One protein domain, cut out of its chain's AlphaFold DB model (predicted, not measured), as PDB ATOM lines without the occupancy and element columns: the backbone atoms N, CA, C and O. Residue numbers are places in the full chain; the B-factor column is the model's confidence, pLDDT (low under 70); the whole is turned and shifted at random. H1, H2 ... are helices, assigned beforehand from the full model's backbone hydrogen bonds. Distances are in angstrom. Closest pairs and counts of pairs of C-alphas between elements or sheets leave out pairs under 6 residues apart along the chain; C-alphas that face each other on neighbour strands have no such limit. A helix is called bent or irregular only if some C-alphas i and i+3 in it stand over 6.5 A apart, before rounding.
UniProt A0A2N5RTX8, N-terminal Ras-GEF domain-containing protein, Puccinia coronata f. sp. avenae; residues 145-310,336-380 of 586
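What this domain is: This is residues 145 to 310 and 336 to 380 of the 586 residues of the protein "N-terminal Ras-GEF domain-containing protein" of Puccinia coronata f. sp. avenae (UniProt A0A2N5RTX8). Picture a long, loose bundle of four helices side by side, H1, H3, H6 and H8, with H3 and H8 both running opposite ways to H1 and H6. H6 is the longest helix; H5 folds back beside its beginning at one end of the rod, the short H7 lies at the other end, and the short H2 packs on residues 164 to 168 of H1. H8 is bent but runs nearly straight, and residues 369 to 375 stick out. The printed part has 211 residues with nine named helices, H1 to H9 in order, and no named strand, in the class all helix. It is loose, with a radius of gyration of the C-alphas of 22.9 A, and spans 79 by 37 by 28 A.

Where its parts are: Find C-alpha 145 at (213.516, 176.969, 216.643); from there H1, residues 145 to 170, runs 37.1 A. Next come H2, residues 174 to 179, H3, residues 194 to 220 and 38.9 A long, H4, residues 223 to 231, and H5, residues 242 to 254 and 19.3 A long. Look for C-alpha 259 at (247.075, 176.587, 220.255), where H6, residues 259 to 302, begins its 64.4 A. H7 is residues 305 to 308. H8, residues 338 to 374, was assigned as one helix by its hydrogen bonds but is bent, with C-alphas 348 and 351 6.6 A apart; its arms are H8a, residues 338 to 348, and H8b, residues 351 to 374 and 35.8 A long. H9, residues 376 to 380, ends at C-alpha 380, (238.661, 184.099, 215.806).

How they stand to each other: Begin with the bundle of H1, H3, H6, H8a and H8b, helices side by side. H1 touches H3 at a shallow tilt of 22 degrees, opposite ways, closest at the C-alphas of Leu 155 and Leu 214, 5.8 A. H1 touches H8a with residues 159 to 170 alone, closest at the C-alphas of Gly 160 and Val 348, 4.5 A. H6 touches H3 with residues 283 to 297 alone, closest at the C-alphas of Ile 208 and Ser 290, 6.5 A. H6 touches H8b at a shallow tilt of 24 degrees, opposite ways, closest at the C-alphas of Ala 282 and Leu 354, 5.5 A. H1 and H6 are apart. H2 touches H1, with the C-alphas of Ser 168 and Ala 174 closest at 5.2 A. H4, H5 and H7 are each close to H6 but not clearly touching it, and H9 is near H6. Each O i to N i+4 pair is within hydrogen-bond range in H1, H2, H3, H8a and H9; the counts are 4 of 5 in H4, 7 of 9 in H5, 37 of 40 in H6 and 18 of 20 in H8b, and H7 is too short for such a pair.

The domain as a whole: The C-alphas of Asn 256 and Pro 310, the two farthest apart, are 79.3 A apart. Residues 311 to 335 are not printed; C-alphas 310 and 336 are 14.4 A apart across the cut. The link from H2 to H3 is long. Look for pLDDT under 70 at residues 181 to 185, 222 to 259, 304 to 310 and 371 to 380.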
ATOM      1  N   ALA A 145     212.892 178.240 216.261       70.06
ATOM      2  CA  ALA A 145     213.516 176.969 216.643       70.06
ATOM      3  C   ALA A 145     212.817 176.303 217.839       70.06
ATOM      4  O   ALA A 145     212.595 175.095 217.830       70.06
ATOM      5  N   GLU A 146     212.429 177.080 218.853       79.25
ATOM      6  CA  GLU A 146     211.753 176.560 220.047       79.25
ATOM      7  C   GLU A 146     210.324 176.098 219.730       79.25
ATOM      8  O   GLU A 146     209.927 174.998 220.116       79.25
ATOM      9  N   TYR A 147     209.587 176.882 218.937       82.06
ATOM     10  CA  TYR A 147     208.253 176.519 218.462       82.06
ATOM     11  C   TYR A 147     208.280 175.260 217.584       82.06
ATOM     12  O   TYR A 147     207.502 174.326 217.803       82.06
ATOM     13  N   LEU A 148     209.211 175.188 216.626       79.69
ATOM     14  CA  LEU A 148     209.393 174.009 215.782       79.69
ATOM     15  C   LEU A 148     209.823 172.794 216.604       79.69
ATOM     16  O   LEU A 148     209.317 171.707 216.351       79.69
ATOM     17  N   THR A 149     210.676 172.968 217.618       83.31
ATOM     18  CA  THR A 149     211.092 171.879 218.517       83.31
ATOM     19  C   THR A 149     209.915 171.351 219.337       83.31
ATOM     20  O   THR A 149     209.713 170.141 219.397       83.31
ATOM     21  N   GLN A 150     209.078 172.226 219.905       88.94
ATOM     22  CA  GLN A 150     207.873 171.812 220.636       88.94
ATOM     23  C   GLN A 150     206.883 171.075 219.727       88.94
ATOM     24  O   GLN A 150     206.384 170.003 220.075       88.94
ATOM     25  N   ARG A 151     206.626 171.617 218.530       90.12
ATOM     26  CA  ARG A 151     205.754 170.974 217.540       90.12
ATOM     27  C   ARG A 151     206.313 169.624 217.095       90.12
ATOM     28  O   ARG A 151     205.559 168.661 216.965       90.12
ATOM     29  N   PHE A 152     207.623 169.549 216.886       90.88
ATOM     30  CA  PHE A 152     208.329 168.332 216.513       90.88
ATOM     31  C   PHE A 152     208.197 167.255 217.600       90.88
ATOM     32  O   PHE A 152     207.822 166.127 217.294       90.88
ATOM     33  N   GLN A 153     208.427 167.604 218.868       91.88
ATOM     34  CA  GLN A 153     208.278 166.686 220.003       91.88
ATOM     35  C   GLN A 153     206.850 166.144 220.123       91.88
ATOM     36  O   GLN A 153     206.661 164.945 220.334       91.88
ATOM     37  N   LEU A 154     205.845 167.008 219.954       93.50
ATOM     38  CA  LEU A 154     204.441 166.604 219.994       93.50
ATOM     39  C   LEU A 154     204.114 165.606 218.874       93.50
ATOM     40  O   LEU A 154     203.501 164.574 219.137       93.50
ATOM     41  N   LEU A 155     204.574 165.867 217.648       94.50
ATOM     42  CA  LEU A 155     204.396 164.949 216.518       94.50
ATOM     43  C   LEU A 155     205.152 163.627 216.710       94.50
ATOM     44  O   LEU A 155     204.641 162.571 216.332       94.50
ATOM     45  N   ALA A 156     206.352 163.669 217.294       93.44
ATOM     46  CA  ALA A 156     207.147 162.479 217.579       93.44
ATOM     47  C   ALA A 156     206.430 161.575 218.589       93.44
ATOM     48  O   ALA A 156     206.265 160.386 218.324       93.44
ATOM     49  N   ARG A 157     205.916 162.158 219.681       94.56
ATOM     50  CA  ARG A 157     205.134 161.439 220.693       94.56
ATOM     51  C   ARG A 157     203.861 160.836 220.107       94.56
ATOM     52  O   ARG A 157     203.651 159.641 220.231       94.56
ATOM     53  N   GLN A 158     203.084 161.625 219.363       95.56
ATOM     54  CA  GLN A 158     201.875 161.132 218.691       95.56
ATOM     55  C   GLN A 158     202.165 159.987 217.714       95.56
ATOM     56  O   GLN A 158     201.345 159.088 217.550       95.56
ATOM     57  N   SER A 159     203.309 160.021 217.026       94.38
ATOM     58  CA  SER A 159     203.719 158.932 216.133       94.38
ATOM     59  C   SER A 159     204.075 157.668 216.922       94.38
ATOM     60  O   SER A 159     203.713 156.575 216.490       94.38
ATOM     61  N   GLY A 160     204.717 157.820 218.083       93.31
ATOM     62  CA  GLY A 160     204.961 156.737 219.038       93.31
ATOM     63  C   GLY A 160     203.660 156.111 219.541       93.31
ATOM     64  O   GLY A 160     203.453 154.921 219.333       93.31
ATOM     65  N   ASP A 161     202.739 156.921 220.067       95.38
ATOM     66  CA  ASP A 161     201.445 156.466 220.604       95.38
ATOM     67  C   ASP A 161     200.629 155.687 219.545       95.38
ATOM     68  O   ASP A 161     200.038 154.638 219.812       95.38
ATOM     69  N   LEU A 162     200.630 156.166 218.295       96.12
ATOM     70  CA  LEU A 162     199.985 155.484 217.166       96.12
ATOM     71  C   LEU A 162     200.651 154.147 216.830       96.12
ATOM     72  O   LEU A 162     199.968 153.167 216.528       96.12
ATOM     73  N   ALA A 163     201.982 154.101 216.853       94.44
ATOM     74  CA  ALA A 163     202.728 152.881 216.600       94.44
ATOM     75  C   ALA A 163     202.515 151.843 217.716       94.44
ATOM     76  O   ALA A 163     202.291 150.672 217.411       94.44
ATOM     77  N   GLU A 164     202.485 152.266 218.981       93.69
ATOM     78  CA  GLU A 164     202.139 151.422 220.130       93.69
ATOM     79  C   GLU A 164     200.703 150.896 220.049       93.69
ATOM     80  O   GLU A 164     200.462 149.718 220.316       93.69
ATOM     81  N   SER A 165     199.756 151.727 219.600       95.75
ATOM     82  CA  SER A 165     198.374 151.305 219.350       95.75
ATOM     83  C   SER A 165     198.303 150.196 218.292       95.75
ATOM     84  O   SER A 165     197.645 149.178 218.505       95.75
ATOM     85  N   ILE A 166     199.043 150.326 217.183       93.62
ATOM     86  CA  ILE A 166     199.114 149.288 216.138       93.62
ATOM     87  C   ILE A 166     199.727 147.993 216.683       93.62
ATOM     88  O   ILE A 166     199.219 146.909 216.395       93.62
ATOM     89  N   ILE A 167     200.805 148.088 217.469       93.00
ATOM     90  CA  ILE A 167     201.442 146.921 218.097       93.00
ATOM     91  C   ILE A 167     200.452 146.241 219.046       93.00
ATOM     92  O   ILE A 167     200.280 145.030 218.964       93.00
ATOM     93  N   SER A 168     199.745 147.009 219.870       93.06
ATOM     94  CA  SER A 168     198.762 146.498 220.834       93.06
ATOM     95  C   SER A 168     197.581 145.784 220.176       93.06
ATOM     96  O   SER A 168     197.046 144.838 220.748       93.06
ATOM     97  N   LEU A 169     197.182 146.212 218.974       92.88
ATOM     98  CA  LEU A 169     196.104 145.582 218.206       92.88
ATOM     99  C   LEU A 169     196.539 144.287 217.503       92.88
ATOM    100  O   LEU A 169     195.702 143.426 217.252       92.88
ATOM    101  N   LEU A 170     197.818 144.160 217.138       89.56
ATOM    102  CA  LEU A 170     198.305 143.083 216.264       89.56
ATOM    103  C   LEU A 170     199.197 142.055 216.959       89.56
ATOM    104  O   LEU A 170     199.397 140.967 216.418       89.56
ATOM    105  N   ALA A 171     199.777 142.391 218.106       89.31
ATOM    106  CA  ALA A 171     200.683 141.528 218.843       89.31
ATOM    107  C   ALA A 171     199.980 140.866 220.031       89.31
ATOM    108  O   ALA A 171     199.321 141.530 220.829       89.31
ATOM    109  N   VAL A 172     200.175 139.555 220.178       86.44
ATOM    110  CA  VAL A 172     199.669 138.788 221.328       86.44
ATOM    111  C   VAL A 172     200.392 139.222 222.609       86.44
ATOM    112  O   VAL A 172     199.753 139.441 223.639       86.44
ATOM    113  N   ASP A 173     201.703 139.456 222.496       84.56
ATOM    114  CA  ASP A 173     202.606 139.808 223.596       84.56
ATOM    115  C   ASP A 173     203.128 141.249 223.441       84.56
ATOM    116  O   ASP A 173     204.331 141.511 223.460       84.56
ATOM    117  N   ALA A 174     202.212 142.203 223.227       81.38
ATOM    118  CA  ALA A 174     202.550 143.606 222.961       81.38
ATOM    119  C   ALA A 174     203.519 144.208 223.998       81.38
ATOM    120  O   ALA A 174     204.487 144.862 223.618       81.38
ATOM    121  N   ASP A 175     203.305 143.924 225.286       84.06
ATOM    122  CA  ASP A 175     204.128 144.465 226.375       84.06
ATOM    123  C   ASP A 175     205.574 143.926 226.300       84.06
ATOM    124  O   ASP A 175     206.533 144.680 226.442       84.06
ATOM    125  N   GLU A 176     205.756 142.639 225.987       81.19
ATOM    126  CA  GLU A 176     207.085 142.028 225.826       81.19
ATOM    127  C   GLU A 176     207.807 142.560 224.579       81.19
ATOM    128  O   GLU A 176     209.016 142.813 224.593       81.19
ATOM    129  N   ILE A 177     207.059 142.784 223.499       77.44
ATOM    130  CA  ILE A 177     207.585 143.324 222.243       77.44
ATOM    131  C   ILE A 177     208.044 144.778 222.405       77.44
ATOM    132  O   ILE A 177     209.020 145.177 221.765       77.44
ATOM    133  N   LEU A 178     207.384 145.566 223.253       79.88
ATOM    134  CA  LEU A 178     207.789 146.942 223.547       79.88
ATOM    135  C   LEU A 178     209.028 147.008 224.456       79.88
ATOM    136  O   LEU A 178     209.853 147.900 224.282       79.88
ATOM    137  N   ILE A 179     209.198 146.052 225.378       79.94
ATOM    138  CA  ILE A 179     210.295 146.059 226.363       79.94
ATOM    139  C   ILE A 179     211.585 145.427 225.819       79.94
ATOM    140  O   ILE A 179     212.685 145.921 226.074       79.94
ATOM    141  N   THR A 180     211.486 144.309 225.099       75.81
ATOM    142  CA  THR A 180     212.670 143.604 224.581       75.81
ATOM    143  C   THR A 180     213.293 144.392 223.434       75.81
ATOM    144  O   THR A 180     212.573 145.032 222.682       75.81
ATOM    145  N   SER A 181     214.621 144.376 223.263       64.19
ATOM    146  CA  SER A 181     215.309 145.090 222.169       64.19
ATOM    147  C   SER A 181     215.257 144.333 220.833       64.19
ATOM    148  O   SER A 181     215.200 144.963 219.775       64.19
ATOM    149  N   GLU A 182     215.133 143.002 220.852       64.69
ATOM    150  CA  GLU A 182     215.013 142.150 219.659       64.69
ATOM    151  C   GLU A 182     214.167 140.884 219.930       64.69
ATOM    152  O   GLU A 182     214.715 139.846 220.302       64.69
ATOM    153  N   PRO A 183     212.839 140.908 219.714       58.69
ATOM    154  CA  PRO A 183     212.043 139.691 219.721       58.69
ATOM    155  C   PRO A 183     212.435 138.850 218.498       58.69
ATOM    156  O   PRO A 183     212.293 139.289 217.351       58.69
ATOM    157  N   LYS A 184     212.972 137.645 218.746       63.91
ATOM    158  CA  LYS A 184     213.348 136.676 217.698       63.91
ATOM    159  C   LYS A 184     212.139 136.221 216.882       63.91
ATOM    160  O   LYS A 184     212.280 135.963 215.690       63.91
ATOM    161  N   GLU A 185     210.964 136.198 217.503       69.38
ATOM    162  CA  GLU A 185     209.690 135.866 216.878       69.38
ATOM    163  C   GLU A 185     208.650 136.891 217.338       69.38
ATOM    164  O   GLU A 185     208.464 137.124 218.530       69.38
ATOM    165  N   LEU A 186     208.023 137.583 216.384       77.44
ATOM    166  CA  LEU A 186     206.897 138.461 216.681       77.44
ATOM    167  C   LEU A 186     205.649 137.582 216.696       77.44
ATOM    168  O   LEU A 186     205.150 137.222 215.629       77.44
ATOM    169  N   ASN A 187     205.164 137.249 217.892       83.06
ATOM    170  CA  ASN A 187     203.874 136.589 218.084       83.06
ATOM    171  C   ASN A 187     202.758 137.564 217.701       83.06
ATOM    172  O   ASN A 187     202.211 138.294 218.532       83.06
ATOM    173  N   CYS A 188     202.463 137.627 216.409       85.88
ATOM    174  CA  CYS A 188     201.337 138.382 215.893       85.88
ATOM    175  C   CYS A 188     200.101 137.495 215.825       85.88
ATOM    176  O   CYS A 188     200.201 136.281 215.671       85.88
ATOM    177  N   ILE A 189     198.932 138.117 215.917       85.06
ATOM    178  CA  ILE A 189     197.673 137.408 215.733       85.06
ATOM    179  C   ILE A 189     197.611 136.930 214.274       85.06
ATOM    180  O   ILE A 189     197.784 137.725 213.348       85.06
ATOM    181  N   ASP A 190     197.375 135.633 214.070       80.69
ATOM    182  CA  ASP A 190     197.306 135.030 212.731       80.69
ATOM    183  C   ASP A 190     196.095 135.513 211.924       80.69
ATOM    184  O   ASP A 190     196.111 135.492 210.692       80.69
ATOM    185  N   TRP A 191     195.044 135.953 212.620       81.06
ATOM    186  CA  TRP A 191     193.803 136.421 212.025       81.06
ATOM    187  C   TRP A 191     193.286 137.670 212.729       81.06
ATOM    188  O   TRP A 191     193.193 137.720 213.953       81.06
ATOM    189  N   VAL A 192     192.917 138.674 211.944       84.19
ATOM    190  CA  VAL A 192     192.395 139.945 212.440       84.19
ATOM    191  C   VAL A 192     190.955 140.071 211.955       84.19
ATOM    192  O   VAL A 192     190.704 140.016 210.750       84.19
ATOM    193  N   GLY A 193     190.009 140.220 212.885       87.00
ATOM    194  CA  GLY A 193     188.597 140.412 212.550       87.00
ATOM    195  C   GLY A 193     188.354 141.714 211.775       87.00
ATOM    196  O   GLY A 193     189.175 142.628 211.858       87.00
ATOM    197  N   PRO A 194     187.241 141.834 211.028       86.94
ATOM    198  CA  PRO A 194     186.974 142.991 210.164       86.94
ATOM    199  C   PRO A 194     186.917 144.325 210.928       86.94
ATOM    200  O   PRO A 194     187.451 145.319 210.449       86.94
ATOM    201  N   ASP A 195     186.369 144.349 212.144       89.56
ATOM    202  CA  ASP A 195     186.312 145.581 212.945       89.56
ATOM    203  C   ASP A 195     187.714 146.010 213.414       89.56
ATOM    204  O   ASP A 195     188.103 147.179 213.331       89.56
ATOM    205  N   THR A 196     188.533 145.041 213.839       90.44
ATOM    206  CA  THR A 196     189.939 145.272 214.196       90.44
ATOM    207  C   THR A 196     190.770 145.657 212.970       90.44
ATOM    208  O   THR A 196     191.676 146.477 213.081       90.44
ATOM    209  N   ALA A 197     190.451 145.117 211.792       89.31
ATOM    210  CA  ALA A 197     191.087 145.445 210.520       89.31
ATOM    211  C   ALA A 197     190.939 146.925 210.178       89.31
ATOM    212  O   ALA A 197     191.932 147.602 209.898       89.31
ATOM    213  N   ASP A 198     189.703 147.424 210.237       91.31
ATOM    214  CA  ASP A 198     189.379 148.818 209.961       91.31
ATOM    215  C   ASP A 198     190.045 149.743 210.982       91.31
ATOM    216  O   ASP A 198     190.611 150.776 210.611       91.31
ATOM    217  N   MET A 199     190.073 149.340 212.256       93.88
ATOM    218  CA  MET A 199     190.794 150.063 213.300       93.88
ATOM    219  C   MET A 199     192.301 150.121 213.015       93.88
ATOM    220  O   MET A 199     192.882 151.206 213.017       93.88
ATOM    221  N   VAL A 200     192.936 148.988 212.697       92.69
ATOM    222  CA  VAL A 200     194.366 148.918 212.350       92.69
ATOM    223  C   VAL A 200     194.665 149.784 211.130       92.69
ATOM    224  O   VAL A 200     195.606 150.574 211.161       92.69
ATOM    225  N   LEU A 201     193.858 149.701 210.069       92.88
ATOM    226  CA  LEU A 201     194.032 150.518 208.867       92.88
ATOM    227  C   LEU A 201     193.901 152.012 209.172       92.88
ATOM    228  O   LEU A 201     194.726 152.804 208.711       92.88
ATOM    229  N   LYS A 202     192.918 152.403 209.990       95.38
ATOM    230  CA  LYS A 202     192.751 153.787 210.446       95.38
ATOM    231  C   LYS A 202     193.981 154.266 211.222       95.38
ATOM    232  O   LYS A 202     194.480 155.354 210.933       95.38
ATOM    233  N   GLN A 203     194.505 153.462 212.150       95.69
ATOM    234  CA  GLN A 203     195.706 153.817 212.915       95.69
ATOM    235  C   GLN A 203     196.951 153.913 212.029       95.69
ATOM    236  O   GLN A 203     197.706 154.876 212.130       95.69
ATOM    237  N   VAL A 204     197.131 152.981 211.093       94.62
ATOM    238  CA  VAL A 204     198.245 152.997 210.137       94.62
ATOM    239  C   VAL A 204     198.196 154.230 209.233       94.62
ATOM    240  O   VAL A 204     199.222 154.875 209.026       94.62
ATOM    241  N   LEU A 205     197.020 154.615 208.729       94.44
ATOM    242  CA  LEU A 205     196.861 155.833 207.926       94.44
ATOM    243  C   LEU A 205     197.182 157.097 208.733       94.44
ATOM    244  O   LEU A 205     197.862 157.994 208.225       94.44
ATOM    245  N   ASN A 206     196.739 157.159 209.991       96.44
ATOM    246  CA  ASN A 206     197.084 158.256 210.893       96.44
ATOM    247  C   ASN A 206     198.590 158.296 211.179       96.44
ATOM    248  O   ASN A 206     199.176 159.377 211.154       96.44
ATOM    249  N   LEU A 207     199.234 157.138 211.360       95.25
ATOM    250  CA  LEU A 207     200.678 157.041 211.566       95.25
ATOM    251  C   LEU A 207     201.457 157.521 210.338       95.25
ATOM    252  O   LEU A 207     202.390 158.309 210.483       95.25
ATOM    253  N   ILE A 208     201.059 157.112 209.129       94.56
ATOM    254  CA  ILE A 208     201.667 157.585 207.874       94.56
ATOM    255  C   ILE A 208     201.541 159.109 207.770       94.56
ATOM    256  O   ILE A 208     202.522 159.794 207.478       94.56
ATOM    257  N   LYS A 209     200.351 159.652 208.050       95.75
ATOM    258  CA  LYS A 209     200.099 161.095 208.017       95.75
ATOM    259  C   LYS A 209     200.960 161.849 209.036       95.75
ATOM    260  O   LYS A 209     201.602 162.830 208.665       95.75
ATOM    261  N   ASN A 210     201.003 161.391 210.287       95.38
ATOM    262  CA  ASN A 210     201.781 162.031 211.349       95.38
ATOM    263  C   ASN A 210     203.286 161.932 211.102       95.38
ATOM    264  O   ASN A 210     203.981 162.935 211.234       95.38
ATOM    265  N   THR A 211     203.779 160.783 210.636       93.50
ATOM    266  CA  THR A 211     205.190 160.620 210.249       93.50
ATOM    267  C   THR A 211     205.548 161.543 209.080       93.50
ATOM    268  O   THR A 211     206.619 162.142 209.073       93.50
ATOM    269  N   GLY A 212     204.639 161.732 208.118       94.38
ATOM    270  CA  GLY A 212     204.810 162.706 207.038       94.38
ATOM    271  C   GLY A 212     204.898 164.150 207.544       94.38
ATOM    272  O   GLY A 212     205.778 164.894 207.122       94.38
ATOM    273  N   LEU A 213     204.037 164.546 208.487       94.81
ATOM    274  CA  LEU A 213     204.109 165.866 209.133       94.81
ATOM    275  C   LEU A 213     205.392 166.041 209.956       94.81
ATOM    276  O   LEU A 213     205.975 167.125 209.953       94.81
ATOM    277  N   LEU A 214     205.836 164.984 210.640       93.31
ATOM    278  CA  LEU A 214     207.087 164.960 211.391       93.31
ATOM    279  C   LEU A 214     208.282 165.185 210.460       93.31
ATOM    280  O   LEU A 214     209.118 166.033 210.752       93.31
ATOM    281  N   LEU A 215     208.328 164.484 209.324       93.31
ATOM    282  CA  LEU A 215     209.369 164.638 208.304       93.31
ATOM    283  C   LEU A 215     209.349 166.031 207.669       93.31
ATOM    284  O   LEU A 215     210.398 166.653 207.571       93.31
ATOM    285  N   LEU A 216     208.176 166.575 207.333       92.56
ATOM    286  CA  LEU A 216     208.057 167.955 206.838       92.56
ATOM    287  C   LEU A 216     208.555 168.980 207.868       92.56
ATOM    288  O   LEU A 216     209.231 169.946 207.519       92.56
ATOM    289  N   THR A 217     208.246 168.764 209.149       91.00
ATOM    290  CA  THR A 217     208.741 169.623 210.235       91.00
ATOM    291  C   THR A 217     210.255 169.467 210.392       91.00
ATOM    292  O   THR A 217     210.955 170.463 210.558       91.00
ATOM    293  N   ALA A 218     210.781 168.246 210.267       89.62
ATOM    294  CA  ALA A 218     212.214 167.978 210.252       89.62
ATOM    295  C   ALA A 218     212.912 168.702 209.086       89.62
ATOM    296  O   ALA A 218     213.909 169.374 209.288       89.62
ATOM    297  N   GLU A 219     212.363 168.662 207.876       89.00
ATOM    298  CA  GLU A 219     212.933 169.388 206.734       89.00
ATOM    299  C   GLU A 219     212.901 170.908 206.915       89.00
ATOM    300  O   GLU A 219     213.821 171.601 206.484       89.00
ATOM    301  N   SER A 220     211.871 171.432 207.586       86.12
ATOM    302  CA  SER A 220     211.803 172.860 207.920       86.12
ATOM    303  C   SER A 220     212.832 173.281 208.973       86.12
ATOM    304  O   SER A 220     213.272 174.431 208.981       86.12
ATOM    305  N   LEU A 221     213.268 172.343 209.824       80.25
ATOM    306  CA  LEU A 221     214.426 172.508 210.693       80.25
ATOM    307  C   LEU A 221     215.682 172.405 209.820       80.25
ATOM    308  O   LEU A 221     216.376 171.392 209.802       80.25
ATOM    309  N   HIS A 222     215.975 173.475 209.079       66.12
ATOM    310  CA  HIS A 222     217.159 173.605 208.229       66.12
ATOM    311  C   HIS A 222     218.426 173.786 209.095       66.12
ATOM    312  O   HIS A 222     219.144 174.783 209.018       66.12
ATOM    313  N   LEU A 223     218.690 172.807 209.960       64.19
ATOM    314  CA  LEU A 223     219.812 172.755 210.897       64.19
ATOM    315  C   LEU A 223     221.140 172.776 210.145       64.19
ATOM    316  O   LEU A 223     222.058 173.470 210.572       64.19
ATOM    317  N   GLY A 224     221.187 172.100 208.989       53.56
ATOM    318  CA  GLY A 224     222.301 172.155 208.045       53.56
ATOM    319  C   GLY A 224     222.633 173.590 207.659       53.56
ATOM    320  O   GLY A 224     223.728 174.022 207.950       53.56
ATOM    321  N   ALA A 225     221.671 174.383 207.181       54.00
ATOM    322  CA  ALA A 225     221.938 175.754 206.730       54.00
ATOM    323  C   ALA A 225     222.317 176.703 207.881       54.00
ATOM    324  O   ALA A 225     223.136 177.602 207.706       54.00
ATOM    325  N   SER A 226     221.734 176.515 209.069       54.41
ATOM    326  CA  SER A 226     222.031 177.382 210.214       54.41
ATOM    327  C   SER A 226     223.415 177.113 210.816       54.41
ATOM    328  O   SER A 226     224.026 178.031 211.357       54.41
ATOM    329  N   LEU A 227     223.906 175.877 210.710       53.78
ATOM    330  CA  LEU A 227     225.256 175.490 211.112       53.78
ATOM    331  C   LEU A 227     226.262 175.702 209.966       53.78
ATOM    332  O   LEU A 227     227.343 176.219 210.214       53.78
ATOM    333  N   GLU A 228     225.900 175.402 208.718       46.41
ATOM    334  CA  GLU A 228     226.703 175.597 207.499       46.41
ATOM    335  C   GLU A 228     227.091 177.051 207.293       46.41
ATOM    336  O   GLU A 228     228.237 177.293 206.970       46.41
ATOM    337  N   VAL A 229     226.235 178.045 207.544       46.09
ATOM    338  CA  VAL A 229     226.658 179.451 207.373       46.09
ATOM    339  C   VAL A 229     227.815 179.827 208.316       46.09
ATOM    340  O   VAL A 229     228.665 180.644 207.954       46.09
ATOM    341  N   ASP A 230     227.900 179.196 209.490       48.62
ATOM    342  CA  ASP A 230     229.011 179.374 210.429       48.62
ATOM    343  C   ASP A 230     230.167 178.375 210.203       48.62
ATOM    344  O   ASP A 230     231.317 178.687 210.517       48.62
ATOM    345  N   LEU A 231     229.893 177.210 209.605       49.22
ATOM    346  CA  LEU A 231     230.855 176.137 209.322       49.22
ATOM    347  C   LEU A 231     231.527 176.236 207.943       49.22
ATOM    348  O   LEU A 231     232.683 175.845 207.824       49.22
ATOM    349  N   ASP A 232     230.868 176.784 206.924       47.91
ATOM    350  CA  ASP A 232     231.427 177.093 205.595       47.91
ATOM    351  C   ASP A 232     232.513 178.156 205.698       47.91
ATOM    352  O   ASP A 232     233.493 178.137 204.957       47.91
ATOM    353  N   GLN A 233     232.377 179.073 206.661       51.50
ATOM    354  CA  GLN A 233     233.432 180.033 206.964       51.50
ATOM    355  C   GLN A 233     234.648 179.365 207.628       51.50
ATOM    356  O   GLN A 233     235.717 179.974 207.669       51.50
ATOM    357  N   PHE A 234     234.497 178.127 208.120       47.28
ATOM    358  CA  PHE A 234     235.549 177.386 208.795       47.28
ATOM    359  C   PHE A 234     236.134 176.222 207.988       47.28
ATOM    360  O   PHE A 234     237.347 176.240 207.829       47.28
ATOM    361  N   LEU A 235     235.396 175.197 207.534       51.56
ATOM    362  CA  LEU A 235     236.057 173.892 207.308       51.56
ATOM    363  C   LEU A 235     235.291 172.787 206.547       51.56
ATOM    364  O   LEU A 235     235.636 171.619 206.717       51.56
ATOM    365  N   TRP A 236     234.311 173.062 205.684       46.47
ATOM    366  CA  TRP A 236     233.650 171.946 204.973       46.47
ATOM    367  C   TRP A 236     234.498 171.255 203.892       46.47
ATOM    368  O   TRP A 236     234.180 170.138 203.492       46.47
ATOM    369  N   VAL A 237     235.609 171.856 203.449       44.66
ATOM    370  CA  VAL A 237     236.357 171.330 202.295       44.66
ATOM    371  C   VAL A 237     237.178 170.069 202.589       44.66
ATOM    372  O   VAL A 237     237.396 169.316 201.650       44.66
ATOM    373  N   GLU A 238     237.622 169.750 203.812       44.75
ATOM    374  CA  GLU A 238     238.618 168.660 203.926       44.75
ATOM    375  C   GLU A 238     238.696 167.886 205.253       44.75
ATOM    376  O   GLU A 238     239.655 167.148 205.470       44.75
ATOM    377  N   THR A 239     237.679 167.942 206.124       46.69
ATOM    378  CA  THR A 239     237.739 167.218 207.413       46.69
ATOM    379  C   THR A 239     237.568 165.701 207.339       46.69
ATOM    380  O   THR A 239     237.952 165.013 208.284       46.69
ATOM    381  N   ASN A 240     237.070 165.152 206.227       47.12
ATOM    382  CA  ASN A 240     236.901 163.700 206.058       47.12
ATOM    383  C   ASN A 240     238.182 162.959 205.632       47.12
ATOM    384  O   ASN A 240     238.170 161.735 205.520       47.12
ATOM    385  N   GLN A 241     239.297 163.665 205.417       50.16
ATOM    386  CA  GLN A 241     240.575 163.057 205.061       50.16
ATOM    387  C   GLN A 241     241.545 163.205 206.241       50.16
ATOM    388  O   GLN A 241     242.220 164.223 206.376       50.16
ATOM    389  N   GLU A 242     241.627 162.181 207.103       49.56
ATOM    390  CA  GLU A 242     242.481 162.161 208.313       49.56
ATOM    391  C   GLU A 242     243.920 162.657 208.058       49.56
ATOM    392  O   GLU A 242     244.504 163.317 208.915       49.56
ATOM    393  N   ASN A 243     244.465 162.436 206.856       51.41
ATOM    394  CA  ASN A 243     245.813 162.877 206.480       51.41
ATOM    395  C   ASN A 243     245.945 164.357 206.071       51.41
ATOM    396  O   ASN A 243     247.040 164.906 206.190       51.41
ATOM    397  N   LYS A 244     244.887 165.030 205.598       54.12
ATOM    398  CA  LYS A 244     244.961 166.456 205.205       54.12
ATOM    399  C   LYS A 244     244.664 167.410 206.362       54.12
ATOM    400  O   LYS A 244     245.216 168.509 206.412       54.12
ATOM    401  N   ASN A 245     243.921 166.932 207.359       54.59
ATOM    402  CA  ASN A 245     243.655 167.648 208.608       54.59
ATOM    403  C   ASN A 245     244.932 168.078 209.340       54.59
ATOM    404  O   ASN A 245     244.989 169.177 209.890       54.59
ATOM    405  N   ALA A 246     245.981 167.250 209.305       60.22
ATOM    406  CA  ALA A 246     247.257 167.569 209.940       60.22
ATOM    407  C   ALA A 246     247.964 168.772 209.288       60.22
ATOM    408  O   ALA A 246     248.627 169.535 209.987       60.22
ATOM    409  N   ALA A 247     247.816 168.959 207.972       61.75
ATOM    410  CA  ALA A 247     248.461 170.042 207.229       61.75
ATOM    411  C   ALA A 247     247.742 171.386 207.423       61.75
ATOM    412  O   ALA A 247     248.395 172.399 207.668       61.75
ATOM    413  N   MET A 248     246.406 171.390 207.396       61.03
ATOM    414  CA  MET A 248     245.611 172.603 207.623       61.03
ATOM    415  C   MET A 248     245.663 173.058 209.090       61.03
ATOM    416  O   MET A 248     245.831 174.243 209.370       61.03
ATOM    417  N   MET A 249     245.606 172.119 210.043       60.34
ATOM    418  CA  MET A 249     245.815 172.446 211.459       60.34
ATOM    419  C   MET A 249     247.232 172.968 211.713       60.34
ATOM    420  O   MET A 249     247.388 173.874 212.532       60.34
ATOM    421  N   LYS A 250     248.246 172.468 210.984       65.31
ATOM    422  CA  LYS A 250     249.604 173.038 210.984       65.31
ATOM    423  C   LYS A 250     249.625 174.478 210.479       65.31
ATOM    424  O   LYS A 250     250.195 175.329 211.149       65.31
ATOM    425  N   SER A 251     248.963 174.783 209.360       65.19
ATOM    426  CA  SER A 251     248.961 176.154 208.830       65.19
ATOM    427  C   SER A 251     248.220 177.137 209.747       65.19
ATOM    428  O   SER A 251     248.608 178.295 209.855       65.19
ATOM    429  N   LEU A 252     247.172 176.685 210.446       60.47
ATOM    430  CA  LEU A 252     246.457 177.479 211.454       60.47
ATOM    431  C   LEU A 252     247.279 177.696 212.732       60.47
ATOM    432  O   LEU A 252     247.221 178.779 213.313       60.47
ATOM    433  N   THR A 253     248.067 176.703 213.158       62.25
ATOM    434  CA  THR A 253     249.012 176.873 214.279       62.25
ATOM    435  C   THR A 253     250.194 177.769 213.905       62.25
ATOM    436  O   THR A 253     250.673 178.519 214.751       62.25
ATOM    437  N   GLU A 254     250.616 177.771 212.639       64.62
ATOM    438  CA  GLU A 254     251.641 178.685 212.116       64.62
ATOM    439  C   GLU A 254     251.169 180.151 212.058       64.62
ATOM    440  O   GLU A 254     251.988 181.061 212.164       64.62
ATOM    441  N   GLN A 255     249.857 180.412 211.994       65.19
ATOM    442  CA  GLN A 255     249.279 181.767 212.015       65.19
ATOM    443  C   GLN A 255     249.179 182.409 213.415       65.19
ATOM    444  O   GLN A 255     248.472 183.401 213.596       65.19
ATOM    445  N   ASN A 256     249.930 181.913 214.405       57.62
ATOM    446  CA  ASN A 256     250.082 182.548 215.724       57.62
ATOM    447  C   ASN A 256     248.783 182.629 216.557       57.62
ATOM    448  O   ASN A 256     248.685 183.400 217.515       57.62
ATOM    449  N   LEU A 257     247.772 181.827 216.217       63.44
ATOM    450  CA  LEU A 257     246.624 181.600 217.087       63.44
ATOM    451  C   LEU A 257     247.080 180.729 218.261       63.44
ATOM    452  O   LEU A 257     247.656 179.662 218.053       63.44
ATOM    453  N   ASN A 258     246.824 181.177 219.496       67.50
ATOM    454  CA  ASN A 258     247.119 180.407 220.707       67.50
ATOM    455  C   ASN A 258     246.563 178.982 220.560       67.50
ATOM    456  O   ASN A 258     245.346 178.790 220.575       67.50
ATOM    457  N   ALA A 259     247.447 177.989 220.441       68.12
ATOM    458  CA  ALA A 259     247.075 176.587 220.255       68.12
ATOM    459  C   ALA A 259     246.132 176.082 221.368       68.12
ATOM    460  O   ALA A 259     245.242 175.271 221.114       68.12
ATOM    461  N   GLU A 260     246.258 176.635 222.580       74.00
ATOM    462  CA  GLU A 260     245.370 176.354 223.715       74.00
ATOM    463  C   GLU A 260     243.917 176.811 223.497       74.00
ATOM    464  O   GLU A 260     242.997 176.211 224.048       74.00
ATOM    465  N   ALA A 261     243.679 177.845 222.686       71.62
ATOM    466  CA  ALA A 261     242.335 178.345 222.399       71.62
ATOM    467  C   ALA A 261     241.639 177.575 221.262       71.62
ATOM    468  O   ALA A 261     240.409 177.559 221.209       71.62
ATOM    469  N   LEU A 262     242.400 176.923 220.374       71.88
ATOM    470  CA  LEU A 262     241.847 176.161 219.249       71.88
ATOM    471  C   LEU A 262     241.245 174.819 219.682       71.88
ATOM    472  O   LEU A 262     240.223 174.409 219.136       71.88
ATOM    473  N   GLY A 263     241.850 174.147 220.667       80.31
ATOM    474  CA  GLY A 263     241.416 172.821 221.126       80.31
ATOM    475  C   GLY A 263     239.921 172.743 221.479       80.31
ATOM    476  O   GLY A 263     239.221 171.893 220.924       80.31
ATOM    477  N   PRO A 264     239.395 173.643 222.333       79.81
ATOM    478  CA  PRO A 264     237.973 173.678 222.675       79.81
ATOM    479  C   PRO A 264     237.053 173.935 221.474       79.81
ATOM    480  O   PRO A 264     236.002 173.308 221.370       79.81
ATOM    481  N   ILE A 265     237.462 174.808 220.545       75.00
ATOM    482  CA  ILE A 265     236.683 175.134 219.340       75.00
ATOM    483  C   ILE A 265     236.600 173.912 218.420       75.00
ATOM    484  O   ILE A 265     235.516 173.555 217.965       75.00
ATOM    485  N   CYS A 266     237.721 173.220 218.188       76.94
ATOM    486  CA  CYS A 266     237.738 171.985 217.405       76.94
ATOM    487  C   CYS A 266     236.867 170.892 218.041       76.94
ATOM    488  O   CYS A 266     236.130 170.214 217.328       76.94
ATOM    489  N   ALA A 267     236.910 170.738 219.367       79.44
ATOM    490  CA  ALA A 267     236.076 169.770 220.077       79.44
ATOM    491  C   ALA A 267     234.576 170.095 219.949       79.44
ATOM    492  O   ALA A 267     233.774 169.200 219.682       79.44
ATOM    493  N   GLN A 268     234.201 171.372 220.074       78.44
ATOM    494  CA  GLN A 268     232.821 171.829 219.903       78.44
ATOM    495  C   GLN A 268     232.327 171.624 218.464       78.44
ATOM    496  O   GLN A 268     231.216 171.145 218.246       78.44
ATOM    497  N   LEU A 269     233.174 171.908 217.475       75.75
ATOM    498  CA  LEU A 269     232.868 171.710 216.060       75.75
ATOM    499  C   LEU A 269     232.674 170.225 215.718       75.75
ATOM    500  O   LEU A 269     231.701 169.861 215.059       75.75
ATOM    501  N   GLN A 270     233.546 169.350 216.227       79.94
ATOM    502  CA  GLN A 270     233.396 167.897 216.092       79.94
ATOM    503  C   GLN A 270     232.117 167.384 216.764       79.94
ATOM    504  O   GLN A 270     231.458 166.483 216.244       79.94
ATOM    505  N   PHE A 271     231.754 167.945 217.919       82.69
ATOM    506  CA  PHE A 271     230.511 167.606 218.600       82.69
ATOM    507  C   PHE A 271     229.283 168.021 217.776       82.69
ATOM    508  O   PHE A 271     228.426 167.177 217.506       82.69
ATOM    509  N   ALA A 272     229.242 169.261 217.281       78.12
ATOM    510  CA  ALA A 272     228.170 169.750 216.416       78.12
ATOM    511  C   ALA A 272     228.030 168.905 215.134       78.12
ATOM    512  O   ALA A 272     226.922 168.511 214.772       78.12
ATOM    513  N   GLN A 273     229.146 168.535 214.495       80.50
ATOM    514  CA  GLN A 273     229.140 167.640 213.332       80.50
ATOM    515  C   GLN A 273     228.516 166.276 213.648       80.50
ATOM    516  O   GLN A 273     227.701 165.777 212.870       80.50
ATOM    517  N   ARG A 274     228.852 165.673 214.796       85.12
ATOM    518  CA  ARG A 274     228.252 164.398 215.225       85.12
ATOM    519  C   ARG A 274     226.746 164.524 215.434       85.12
ATOM    520  O   ARG A 274     226.022 163.609 215.045       85.12
ATOM    521  N   LEU A 275     226.280 165.640 216.000       84.12
ATOM    522  CA  LEU A 275     224.853 165.897 216.192       84.12
ATOM    523  C   LEU A 275     224.111 166.035 214.859       84.12
ATOM    524  O   LEU A 275     223.105 165.359 214.660       84.12
ATOM    525  N   VAL A 276     224.634 166.834 213.921       82.44
ATOM    526  CA  VAL A 276     224.037 167.000 212.582       82.44
ATOM    527  C   VAL A 276     224.013 165.674 211.824       82.44
ATOM    528  O   VAL A 276     222.977 165.281 211.294       82.44
ATOM    529  N   CYS A 277     225.119 164.926 211.830       84.25
ATOM    530  CA  CYS A 277     225.174 163.607 211.197       84.25
ATOM    531  C   CYS A 277     224.189 162.616 211.836       84.25
ATOM    532  O   CYS A 277     223.580 161.805 211.136       84.25
ATOM    533  N   GLY A 278     224.037 162.656 213.162       85.75
ATOM    534  CA  GLY A 278     223.069 161.840 213.892       85.75
ATOM    535  C   GLY A 278     221.629 162.179 213.508       85.75
ATOM    536  O   GLY A 278     220.844 161.276 213.217       85.75
ATOM    537  N   TYR A 279     221.316 163.472 213.433       87.31
ATOM    538  CA  TYR A 279     220.022 163.989 213.004       87.31
ATOM    539  C   TYR A 279     219.671 163.558 211.571       87.31
ATOM    540  O   TYR A 279     218.617 162.964 211.348       87.31
ATOM    541  N   GLU A 280     220.578 163.762 210.612       88.00
ATOM    542  CA  GLU A 280     220.373 163.368 209.212       88.00
ATOM    543  C   GLU A 280     220.184 161.854 209.063       88.00
ATOM    544  O   GLU A 280     219.285 161.394 208.354       88.00
ATOM    545  N   ARG A 281     220.966 161.053 209.799       87.44
ATOM    546  CA  ARG A 281     220.814 159.593 209.807       87.44
ATOM    547  C   ARG A 281     219.454 159.164 210.366       87.44
ATOM    548  O   ARG A 281     218.833 158.259 209.809       87.44
ATOM    549  N   ALA A 282     218.984 159.799 211.438       89.12
ATOM    550  CA  ALA A 282     217.679 159.513 212.031       89.12
ATOM    551  C   ALA A 282     216.520 159.931 211.105       89.12
ATOM    552  O   ALA A 282     215.581 159.158 210.904       89.12
ATOM    553  N   LYS A 283     216.624 161.097 210.458       91.25
ATOM    554  CA  LYS A 283     215.678 161.561 209.431       91.25
ATOM    555  C   LYS A 283     215.603 160.577 208.258       91.25
ATOM    556  O   LYS A 283     214.516 160.152 207.872       91.25
ATOM    557  N   GLN A 284     216.752 160.137 207.742       91.00
ATOM    558  CA  GLN A 284     216.818 159.148 206.664       91.00
ATOM    559  C   GLN A 284     216.218 157.795 207.076       91.00
ATOM    560  O   GLN A 284     215.523 157.152 206.289       91.00
ATOM    561  N   ALA A 285     216.440 157.362 208.318       89.94
ATOM    562  CA  ALA A 285     215.817 156.150 208.835       89.94
ATOM    563  C   ALA A 285     214.281 156.263 208.816       89.94
ATOM    564  O   ALA A 285     213.613 155.330 208.367       89.94
ATOM    565  N   LEU A 286     213.713 157.403 209.229       92.50
ATOM    566  CA  LEU A 286     212.264 157.647 209.176       92.50
ATOM    567  C   LEU A 286     211.707 157.632 207.746       92.50
ATOM    568  O   LEU A 286     210.617 157.100 207.522       92.50
ATOM    569  N   TYR A 287     212.464 158.117 206.758       93.69
ATOM    570  CA  TYR A 287     212.100 157.963 205.345       93.69
ATOM    571  C   TYR A 287     212.005 156.493 204.925       93.69
ATOM    572  O   TYR A 287     211.034 156.080 204.291       93.69
ATOM    573  N   HIS A 288     212.976 155.672 205.319       93.56
ATOM    574  CA  HIS A 288     212.937 154.242 205.015       93.56
ATOM    575  C   HIS A 288     211.787 153.527 205.732       93.56
ATOM    576  O   HIS A 288     211.089 152.723 205.119       93.56
ATOM    577  N   MET A 289     211.547 153.852 207.004       91.44
ATOM    578  CA  MET A 289     210.464 153.254 207.789       91.44
ATOM    579  C   MET A 289     209.077 153.636 207.278       91.44
ATOM    580  O   MET A 289     208.201 152.778 207.221       91.44
ATOM    581  N   SER A 290     208.867 154.890 206.873       91.81
ATOM    582  CA  SER A 290     207.594 155.318 206.280       91.81
ATOM    583  C   SER A 290     207.331 154.621 204.941       91.81
ATOM    584  O   SER A 290     206.213 154.163 204.702       91.81
ATOM    585  N   ALA A 291     208.358 154.438 204.105       92.25
ATOM    586  CA  ALA A 291     208.247 153.652 202.877       92.25
ATOM    587  C   ALA A 291     207.919 152.172 203.160       92.25
ATOM    588  O   ALA A 291     207.035 151.603 202.518       92.25
ATOM    589  N   ASP A 292     208.583 151.561 204.147       92.00
ATOM    590  CA  ASP A 292     208.297 150.192 204.586       92.00
ATOM    591  C   ASP A 292     206.880 150.047 205.155       92.00
ATOM    592  O   ASP A 292     206.239 149.018 204.936       92.00
ATOM    593  N   LEU A 293     206.384 151.066 205.863       91.19
ATOM    594  CA  LEU A 293     205.034 151.097 206.415       91.19
ATOM    595  C   LEU A 293     204.009 151.089 205.284       91.19
ATOM    596  O   LEU A 293     203.180 150.186 205.232       91.19
ATOM    597  N   VAL A 294     204.131 152.014 204.325       92.62
ATOM    598  CA  VAL A 294     203.261 152.081 203.139       92.62
ATOM    599  C   VAL A 294     203.301 150.770 202.353       92.62
ATOM    600  O   VAL A 294     202.255 150.263 201.950       92.62
ATOM    601  N   TYR A 295     204.487 150.184 202.165       92.25
ATOM    602  CA  TYR A 295     204.628 148.896 201.489       92.25
ATOM    603  C   TYR A 295     203.915 147.771 202.250       92.25
ATOM    604  O   TYR A 295     203.179 146.992 201.646       92.25
ATOM    605  N   ALA A 296     204.093 147.684 203.572       89.19
ATOM    606  CA  ALA A 296     203.429 146.682 204.399       89.19
ATOM    607  C   ALA A 296     201.900 146.833 204.352       89.19
ATOM    608  O   ALA A 296     201.196 145.841 204.159       89.19
ATOM    609  N   THR A 297     201.385 148.064 204.434       89.50
ATOM    610  CA  THR A 297     199.950 148.355 204.304       89.50
ATOM    611  C   THR A 297     199.421 147.962 202.931       89.50
ATOM    612  O   THR A 297     198.390 147.300 202.832       89.50
ATOM    613  N   GLN A 298     200.141 148.312 201.862       91.06
ATOM    614  CA  GLN A 298     199.755 147.955 200.501       91.06
ATOM    615  C   GLN A 298     199.710 146.437 200.322       91.06
ATOM    616  O   GLN A 298     198.776 145.922 199.709       91.06
ATOM    617  N   MET A 299     200.682 145.706 200.874       86.25
ATOM    618  CA  MET A 299     200.685 144.244 200.846       86.25
ATOM    619  C   MET A 299     199.485 143.663 201.595       86.25
ATOM    620  O   MET A 299     198.838 142.762 201.069       86.25
ATOM    621  N   MET A 300     199.127 144.198 202.766       84.50
ATOM    622  CA  MET A 300     197.930 143.761 203.494       84.50
ATOM    623  C   MET A 300     196.643 144.016 202.699       84.50
ATOM    624  O   MET A 300     195.812 143.120 202.570       84.50
ATOM    625  N   LEU A 301     196.498 145.203 202.104       86.69
ATOM    626  CA  LEU A 301     195.318 145.568 201.313       86.69
ATOM    627  C   LEU A 301     195.197 144.743 200.022       86.69
ATOM    628  O   LEU A 301     194.111 144.285 199.672       86.69
ATOM    629  N   THR A 302     196.308 144.530 199.313       85.69
ATOM    630  CA  THR A 302     196.324 143.787 198.036       85.69
ATOM    631  C   THR A 302     196.187 142.283 198.207       85.69
ATOM    632  O   THR A 302     195.694 141.615 197.301       85.69
ATOM    633  N   SER A 303     196.558 141.750 199.371       80.31
ATOM    634  CA  SER A 303     196.355 140.332 199.692       80.31
ATOM    635  C   SER A 303     194.881 139.974 199.894       80.31
ATOM    636  O   SER A 303     194.528 138.795 199.895       80.31
ATOM    637  N   GLY A 304     194.008 140.985 199.972       68.62
ATOM    638  CA  GLY A 304     192.563 140.834 199.898       68.62
ATOM    639  C   GLY A 304     191.977 139.965 201.010       68.62
ATOM    640  O   GLY A 304     192.606 139.698 202.033       68.62
ATOM    641  N   ALA A 305     190.744 139.506 200.788       56.47
ATOM    642  CA  ALA A 305     189.955 138.706 201.723       56.47
ATOM    643  C   ALA A 305     190.677 137.457 202.270       56.47
ATOM    644  O   ALA A 305     190.243 136.927 203.278       56.47
ATOM    645  N   ALA A 306     191.782 137.004 201.667       62.00
ATOM    646  CA  ALA A 306     192.584 135.896 202.189       62.00
ATOM    647  C   ALA A 306     193.247 136.200 203.546       62.00
ATOM    648  O   ALA A 306     193.594 135.266 204.262       62.00
ATOM    649  N   PHE A 307     193.433 137.479 203.884       64.62
ATOM    650  CA  PHE A 307     193.915 137.898 205.201       64.62
ATOM    651  C   PHE A 307     192.771 138.062 206.214       64.62
ATOM    652  O   PHE A 307     192.909 137.711 207.380       64.62
ATOM    653  N   TRP A 308     191.629 138.583 205.754       68.19
ATOM    654  CA  TRP A 308     190.507 138.989 206.612       68.19
ATOM    655  C   TRP A 308     189.429 137.914 206.784       68.19
ATOM    656  O   TRP A 308     188.649 137.959 207.728       68.19
ATOM    657  N   MET A 309     189.360 136.930 205.890       64.38
ATOM    658  CA  MET A 309     188.428 135.811 206.003       64.38
ATOM    659  C   MET A 309     189.126 134.643 206.700       64.38
ATOM    660  O   MET A 309     190.259 134.312 206.335       64.38
ATOM    661  N   PRO A 310     188.455 133.970 207.651       65.88
ATOM    662  CA  PRO A 310     188.939 132.692 208.135       65.88
ATOM    663  C   PRO A 310     189.120 131.749 206.938       65.88
ATOM    664  O   PRO A 310     188.366 131.859 205.961       65.88
ATOM    665  N   THR A 336     202.415 138.384 206.420       78.88
ATOM    666  CA  THR A 336     202.157 138.296 207.853       78.88
ATOM    667  C   THR A 336     202.084 139.704 208.444       78.88
ATOM    668  O   THR A 336     202.853 140.590 208.038       78.88
ATOM    669  N   PRO A 337     201.216 139.929 209.447       84.31
ATOM    670  CA  PRO A 337     201.159 141.205 210.162       84.31
ATOM    671  C   PRO A 337     202.486 141.518 210.869       84.31
ATOM    672  O   PRO A 337     202.777 142.678 211.154       84.31
ATOM    673  N   GLY A 338     203.354 140.516 211.053       86.44
ATOM    674  CA  GLY A 338     204.695 140.667 211.613       86.44
ATOM    675  C   GLY A 338     205.552 141.724 210.923       86.44
ATOM    676  O   GLY A 338     206.300 142.423 211.606       86.44
ATOM    677  N   ARG A 339     205.429 141.931 209.601       87.25
ATOM    678  CA  ARG A 339     206.169 143.026 208.943       87.25
ATOM    679  C   ARG A 339     205.650 144.398 209.378       87.25
ATOM    680  O   ARG A 339     206.460 145.287 209.616       87.25
ATOM    681  N   LEU A 340     204.333 144.551 209.516       87.25
ATOM    682  CA  LEU A 340     203.715 145.792 209.979       87.25
ATOM    683  C   LEU A 340     204.098 146.082 211.436       87.25
ATOM    684  O   LEU A 340     204.566 147.179 211.723       87.25
ATOM    685  N   VAL A 341     203.994 145.086 212.322       89.50
ATOM    686  CA  VAL A 341     204.385 145.199 213.739       89.50
ATOM    687  C   VAL A 341     205.871 145.527 213.879       89.50
ATOM    688  O   VAL A 341     206.245 146.410 214.648       89.50
ATOM    689  N   LYS A 342     206.737 144.889 213.082       90.94
ATOM    690  CA  LYS A 342     208.176 145.183 213.067       90.94
ATOM    691  C   LYS A 342     208.465 146.626 212.661       90.94
ATOM    692  O   LYS A 342     209.319 147.266 213.271       90.94
ATOM    693  N   THR A 343     207.783 147.133 211.634       88.06
ATOM    694  CA  THR A 343     207.950 148.521 211.188       88.06
ATOM    695  C   THR A 343     207.380 149.508 212.202       88.06
ATOM    696  O   THR A 343     208.069 150.468 212.536       88.06
ATOM    697  N   ALA A 344     206.186 149.252 212.744       88.06
ATOM    698  CA  ALA A 344     205.580 150.067 213.799       88.06
ATOM    699  C   ALA A 344     206.506 150.160 215.018       88.06
ATOM    700  O   ALA A 344     206.814 151.248 215.477       88.06
ATOM    701  N   ARG A 345     207.088 149.044 215.460       89.31
ATOM    702  CA  ARG A 345     208.050 149.029 216.569       89.31
ATOM    703  C   ARG A 345     209.298 149.866 216.304       89.31
ATOM    704  O   ARG A 345     209.749 150.597 217.179       89.31
ATOM    705  N   ARG A 346     209.855 149.806 215.092       89.62
ATOM    706  CA  ARG A 346     210.971 150.692 214.715       89.62
ATOM    707  C   ARG A 346     210.547 152.166 214.726       89.62
ATOM    708  O   ARG A 346     211.347 153.013 215.110       89.62
ATOM    709  N   LEU A 347     209.298 152.451 214.356       88.88
ATOM    710  CA  LEU A 347     208.693 153.783 214.427       88.88
ATOM    711  C   LEU A 347     208.349 154.243 215.846       88.88
ATOM    712  O   LEU A 347     208.149 155.435 216.012       88.88
ATOM    713  N   VAL A 348     208.317 153.377 216.858       89.56
ATOM    714  CA  VAL A 348     208.257 153.827 218.262       89.56
ATOM    715  C   VAL A 348     209.600 154.457 218.649       89.56
ATOM    716  O   VAL A 348     209.656 155.583 219.126       89.56
ATOM    717  N   LEU A 349     210.705 153.775 218.338       88.06
ATOM    718  CA  LEU A 349     212.045 154.172 218.789       88.06
ATOM    719  C   LEU A 349     212.674 155.301 217.953       88.06
ATOM    720  O   LEU A 349     213.473 156.100 218.443       88.06
ATOM    721  N   ALA A 350     212.373 155.361 216.657       89.12
ATOM    722  CA  ALA A 350     213.052 156.286 215.752       89.12
ATOM    723  C   ALA A 350     212.683 157.772 215.931       89.12
ATOM    724  O   ALA A 350     213.599 158.602 215.899       89.12
ATOM    725  N   PRO A 351     211.405 158.149 216.133       89.38
ATOM    726  CA  PRO A 351     211.026 159.521 216.448       89.38
ATOM    727  C   PRO A 351     211.640 160.005 217.760       89.38
ATOM    728  O   PRO A 351     212.019 161.170 217.840       89.38
ATOM    729  N   GLU A 352     211.798 159.128 218.756       88.31
ATOM    730  CA  GLU A 352     212.485 159.463 220.008       88.31
ATOM    731  C   GLU A 352     213.960 159.783 219.769       88.31
ATOM    732  O   GLU A 352     214.451 160.809 220.237       88.31
ATOM    733  N   GLY A 353     214.651 158.965 218.969       87.38
ATOM    734  CA  GLY A 353     216.032 159.234 218.568       87.38
ATOM    735  C   GLY A 353     216.179 160.554 217.804       87.38
ATOM    736  O   GLY A 353     217.102 161.326 218.069       87.38
ATOM    737  N   LEU A 354     215.245 160.854 216.894       87.88
ATOM    738  CA  LEU A 354     215.244 162.125 216.167       87.88
ATOM    739  C   LEU A 354     214.941 163.310 217.103       87.88
ATOM    740  O   LEU A 354     215.613 164.334 217.024       87.88
ATOM    741  N   SER A 355     213.990 163.157 218.025       88.75
ATOM    742  CA  SER A 355     213.643 164.156 219.044       88.75
ATOM    743  C   SER A 355     214.815 164.451 219.976       88.75
ATOM    744  O   SER A 355     215.141 165.612 220.219       88.75
ATOM    745  N   ALA A 356     215.528 163.416 220.424       89.19
ATOM    746  CA  ALA A 356     216.741 163.563 221.216       89.19
ATOM    747  C   ALA A 356     217.831 164.333 220.454       89.19
ATOM    748  O   ALA A 356     218.469 165.214 221.031       89.19
ATOM    749  N   ALA A 357     218.011 164.062 219.155       86.19
ATOM    750  CA  ALA A 357     218.963 164.791 218.316       86.19
ATOM    751  C   ALA A 357     218.577 166.271 218.144       86.19
ATOM    752  O   ALA A 357     219.432 167.144 218.286       86.19
ATOM    753  N   VAL A 358     217.293 166.567 217.900       85.94
ATOM    754  CA  VAL A 358     216.780 167.949 217.823       85.94
ATOM    755  C   VAL A 358     216.986 168.678 219.150       85.94
ATOM    756  O   VAL A 358     217.465 169.809 219.156       85.94
ATOM    757  N   ASN A 359     216.708 168.026 220.280       87.00
ATOM    758  CA  ASN A 359     216.901 168.612 221.605       87.00
ATOM    759  C   ASN A 359     218.375 168.887 221.908       87.00
ATOM    760  O   ASN A 359     218.695 169.948 222.437       87.00
ATOM    761  N   ALA A 360     219.272 167.968 221.549       86.06
ATOM    762  CA  ALA A 360     220.708 168.173 221.704       86.06
ATOM    763  C   ALA A 360     221.206 169.352 220.852       86.06
ATOM    764  O   ALA A 360     221.989 170.170 221.327       86.06
ATOM    765  N   LEU A 361     220.703 169.485 219.619       82.19
ATOM    766  CA  LEU A 361     221.011 170.621 218.747       82.19
ATOM    767  C   LEU A 361     220.461 171.940 219.306       82.19
ATOM    768  O   LEU A 361     221.168 172.945 219.303       82.19
ATOM    769  N   ALA A 362     219.236 171.939 219.833       83.69
ATOM    770  CA  ALA A 362     218.641 173.110 220.471       83.69
ATOM    771  C   ALA A 362     219.417 173.535 221.732       83.69
ATOM    772  O   ALA A 362     219.661 174.725 221.936       83.69
ATOM    773  N   GLN A 363     219.856 172.573 222.552       85.19
ATOM    774  CA  GLN A 363     220.690 172.828 223.730       85.19
ATOM    775  C   GLN A 363     222.059 173.399 223.352       85.19
ATOM    776  O   GLN A 363     222.500 174.366 223.969       85.19
ATOM    777  N   GLU A 364     222.708 172.850 222.324       80.88
ATOM    778  CA  GLU A 364     223.991 173.358 221.829       80.88
ATOM    779  C   GLU A 364     223.847 174.781 221.265       80.88
ATOM    780  O   GLU A 364     224.634 175.666 221.602       80.88
ATOM    781  N   ALA A 365     222.791 175.049 220.491       77.69
ATOM    782  CA  ALA A 365     222.497 176.389 219.985       77.69
ATOM    783  C   ALA A 365     222.252 177.402 221.122       77.69
ATOM    784  O   ALA A 365     222.733 178.538 221.069       77.69
ATOM    785  N   ALA A 366     221.550 176.994 222.185       80.31
ATOM    786  CA  ALA A 366     221.340 177.822 223.372       80.31
ATOM    787  C   ALA A 366     222.644 178.057 224.158       80.31
ATOM    788  O   ALA A 366     222.901 179.172 224.619       80.31
ATOM    789  N   ALA A 367     223.500 177.036 224.281       80.62
ATOM    790  CA  ALA A 367     224.806 177.153 224.924       80.62
ATOM    791  C   ALA A 367     225.718 178.139 224.175       80.62
ATOM    792  O   ALA A 367     226.353 178.987 224.806       80.62
ATOM    793  N   GLN A 368     225.723 178.091 222.840       73.38
ATOM    794  CA  GLN A 368     226.467 179.034 221.999       73.38
ATOM    795  C   GLN A 368     225.960 180.471 222.150       73.38
ATOM    796  O   GLN A 368     226.763 181.389 222.329       73.38
ATOM    797  N   ALA A 369     224.638 180.670 222.170       73.19
ATOM    798  CA  ALA A 369     224.044 181.990 222.374       73.19
ATOM    799  C   ALA A 369     224.448 182.626 223.718       73.19
ATOM    800  O   ALA A 369     224.634 183.840 223.791       73.19
ATOM    801  N   ASN A 370     224.629 181.820 224.769       78.19
ATOM    802  CA  ASN A 370     225.075 182.303 226.079       78.19
ATOM    803  C   ASN A 370     226.582 182.617 226.126       78.19
ATOM    804  O   ASN A 370     227.007 183.470 226.905       78.19
ATOM    805  N   GLN A 371     227.402 181.971 225.290       67.69
ATOM    806  CA  GLN A 371     228.845 182.239 225.211       67.69
ATOM    807  C   GLN A 371     229.192 183.495 224.401       67.69
ATOM    808  O   GLN A 371     230.264 184.075 224.596       67.69
ATOM    809  N   GLU A 372     228.290 183.955 223.535       59.28
ATOM    810  CA  GLU A 372     228.496 185.115 222.660       59.28
ATOM    811  C   GLU A 372     228.755 186.422 223.442       59.28
ATOM    812  O   GLU A 372     229.458 187.308 222.960       59.28
ATOM    813  N   GLY A 373     228.329 186.498 224.711       59.75
ATOM    814  CA  GLY A 373     228.677 187.591 225.631       59.75
ATOM    815  C   GLY A 373     230.156 187.647 226.056       59.75
ATOM    816  O   GLY A 373     230.569 188.603 226.707       59.75
ATOM    817  N   THR A 374     230.975 186.651 225.692       55.44
ATOM    818  CA  THR A 374     232.391 186.544 226.088       55.44
ATOM    819  C   THR A 374     233.371 186.565 224.906       55.44
ATOM    820  O   THR A 374     234.351 185.838 224.927       55.44
ATOM    821  N   ASN A 375     233.150 187.403 223.883       52.31
ATOM    822  CA  ASN A 375     234.119 187.966 222.903       52.31
ATOM    823  C   ASN A 375     235.180 187.080 222.186       52.31
ATOM    824  O   ASN A 375     235.870 187.584 221.300       52.31
ATOM    825  N   LYS A 376     235.355 185.788 222.483       53.81
ATOM    826  CA  LYS A 376     236.471 184.981 221.953       53.81
ATOM    827  C   LYS A 376     236.205 184.439 220.551       53.81
ATOM    828  O   LYS A 376     237.117 184.418 219.731       53.81
ATOM    829  N   LEU A 377     234.964 184.067 220.236       51.81
ATOM    830  CA  LEU A 377     234.633 183.493 218.927       51.81
ATOM    831  C   LEU A 377     234.588 184.557 217.815       51.81
ATOM    832  O   LEU A 377     235.030 184.306 216.696       51.81
ATOM    833  N   ALA A 378     234.141 185.776 218.137       55.47
ATOM    834  CA  ALA A 378     234.153 186.907 217.206       55.47
ATOM    835  C   ALA A 378     235.582 187.311 216.796       55.47
ATOM    836  O   ALA A 378     235.828 187.608 215.626       55.47
ATOM    837  N   ALA A 379     236.538 187.261 217.733       51.16
ATOM    838  CA  ALA A 379     237.949 187.520 217.452       51.16
ATOM    839  C   ALA A 379     238.541 186.469 216.496       51.16
ATOM    840  O   ALA A 379     239.225 186.823 215.539       51.16
ATOM    841  N   VAL A 380     238.208 185.188 216.687       53.91
ATOM    842  CA  VAL A 380     238.661 184.099 215.806       53.91
ATOM    843  C   VAL A 380     238.015 184.197 214.413       53.91
ATOM    844  O   VAL A 380     238.726 184.084 213.414       53.91
TER     845      VAL A 380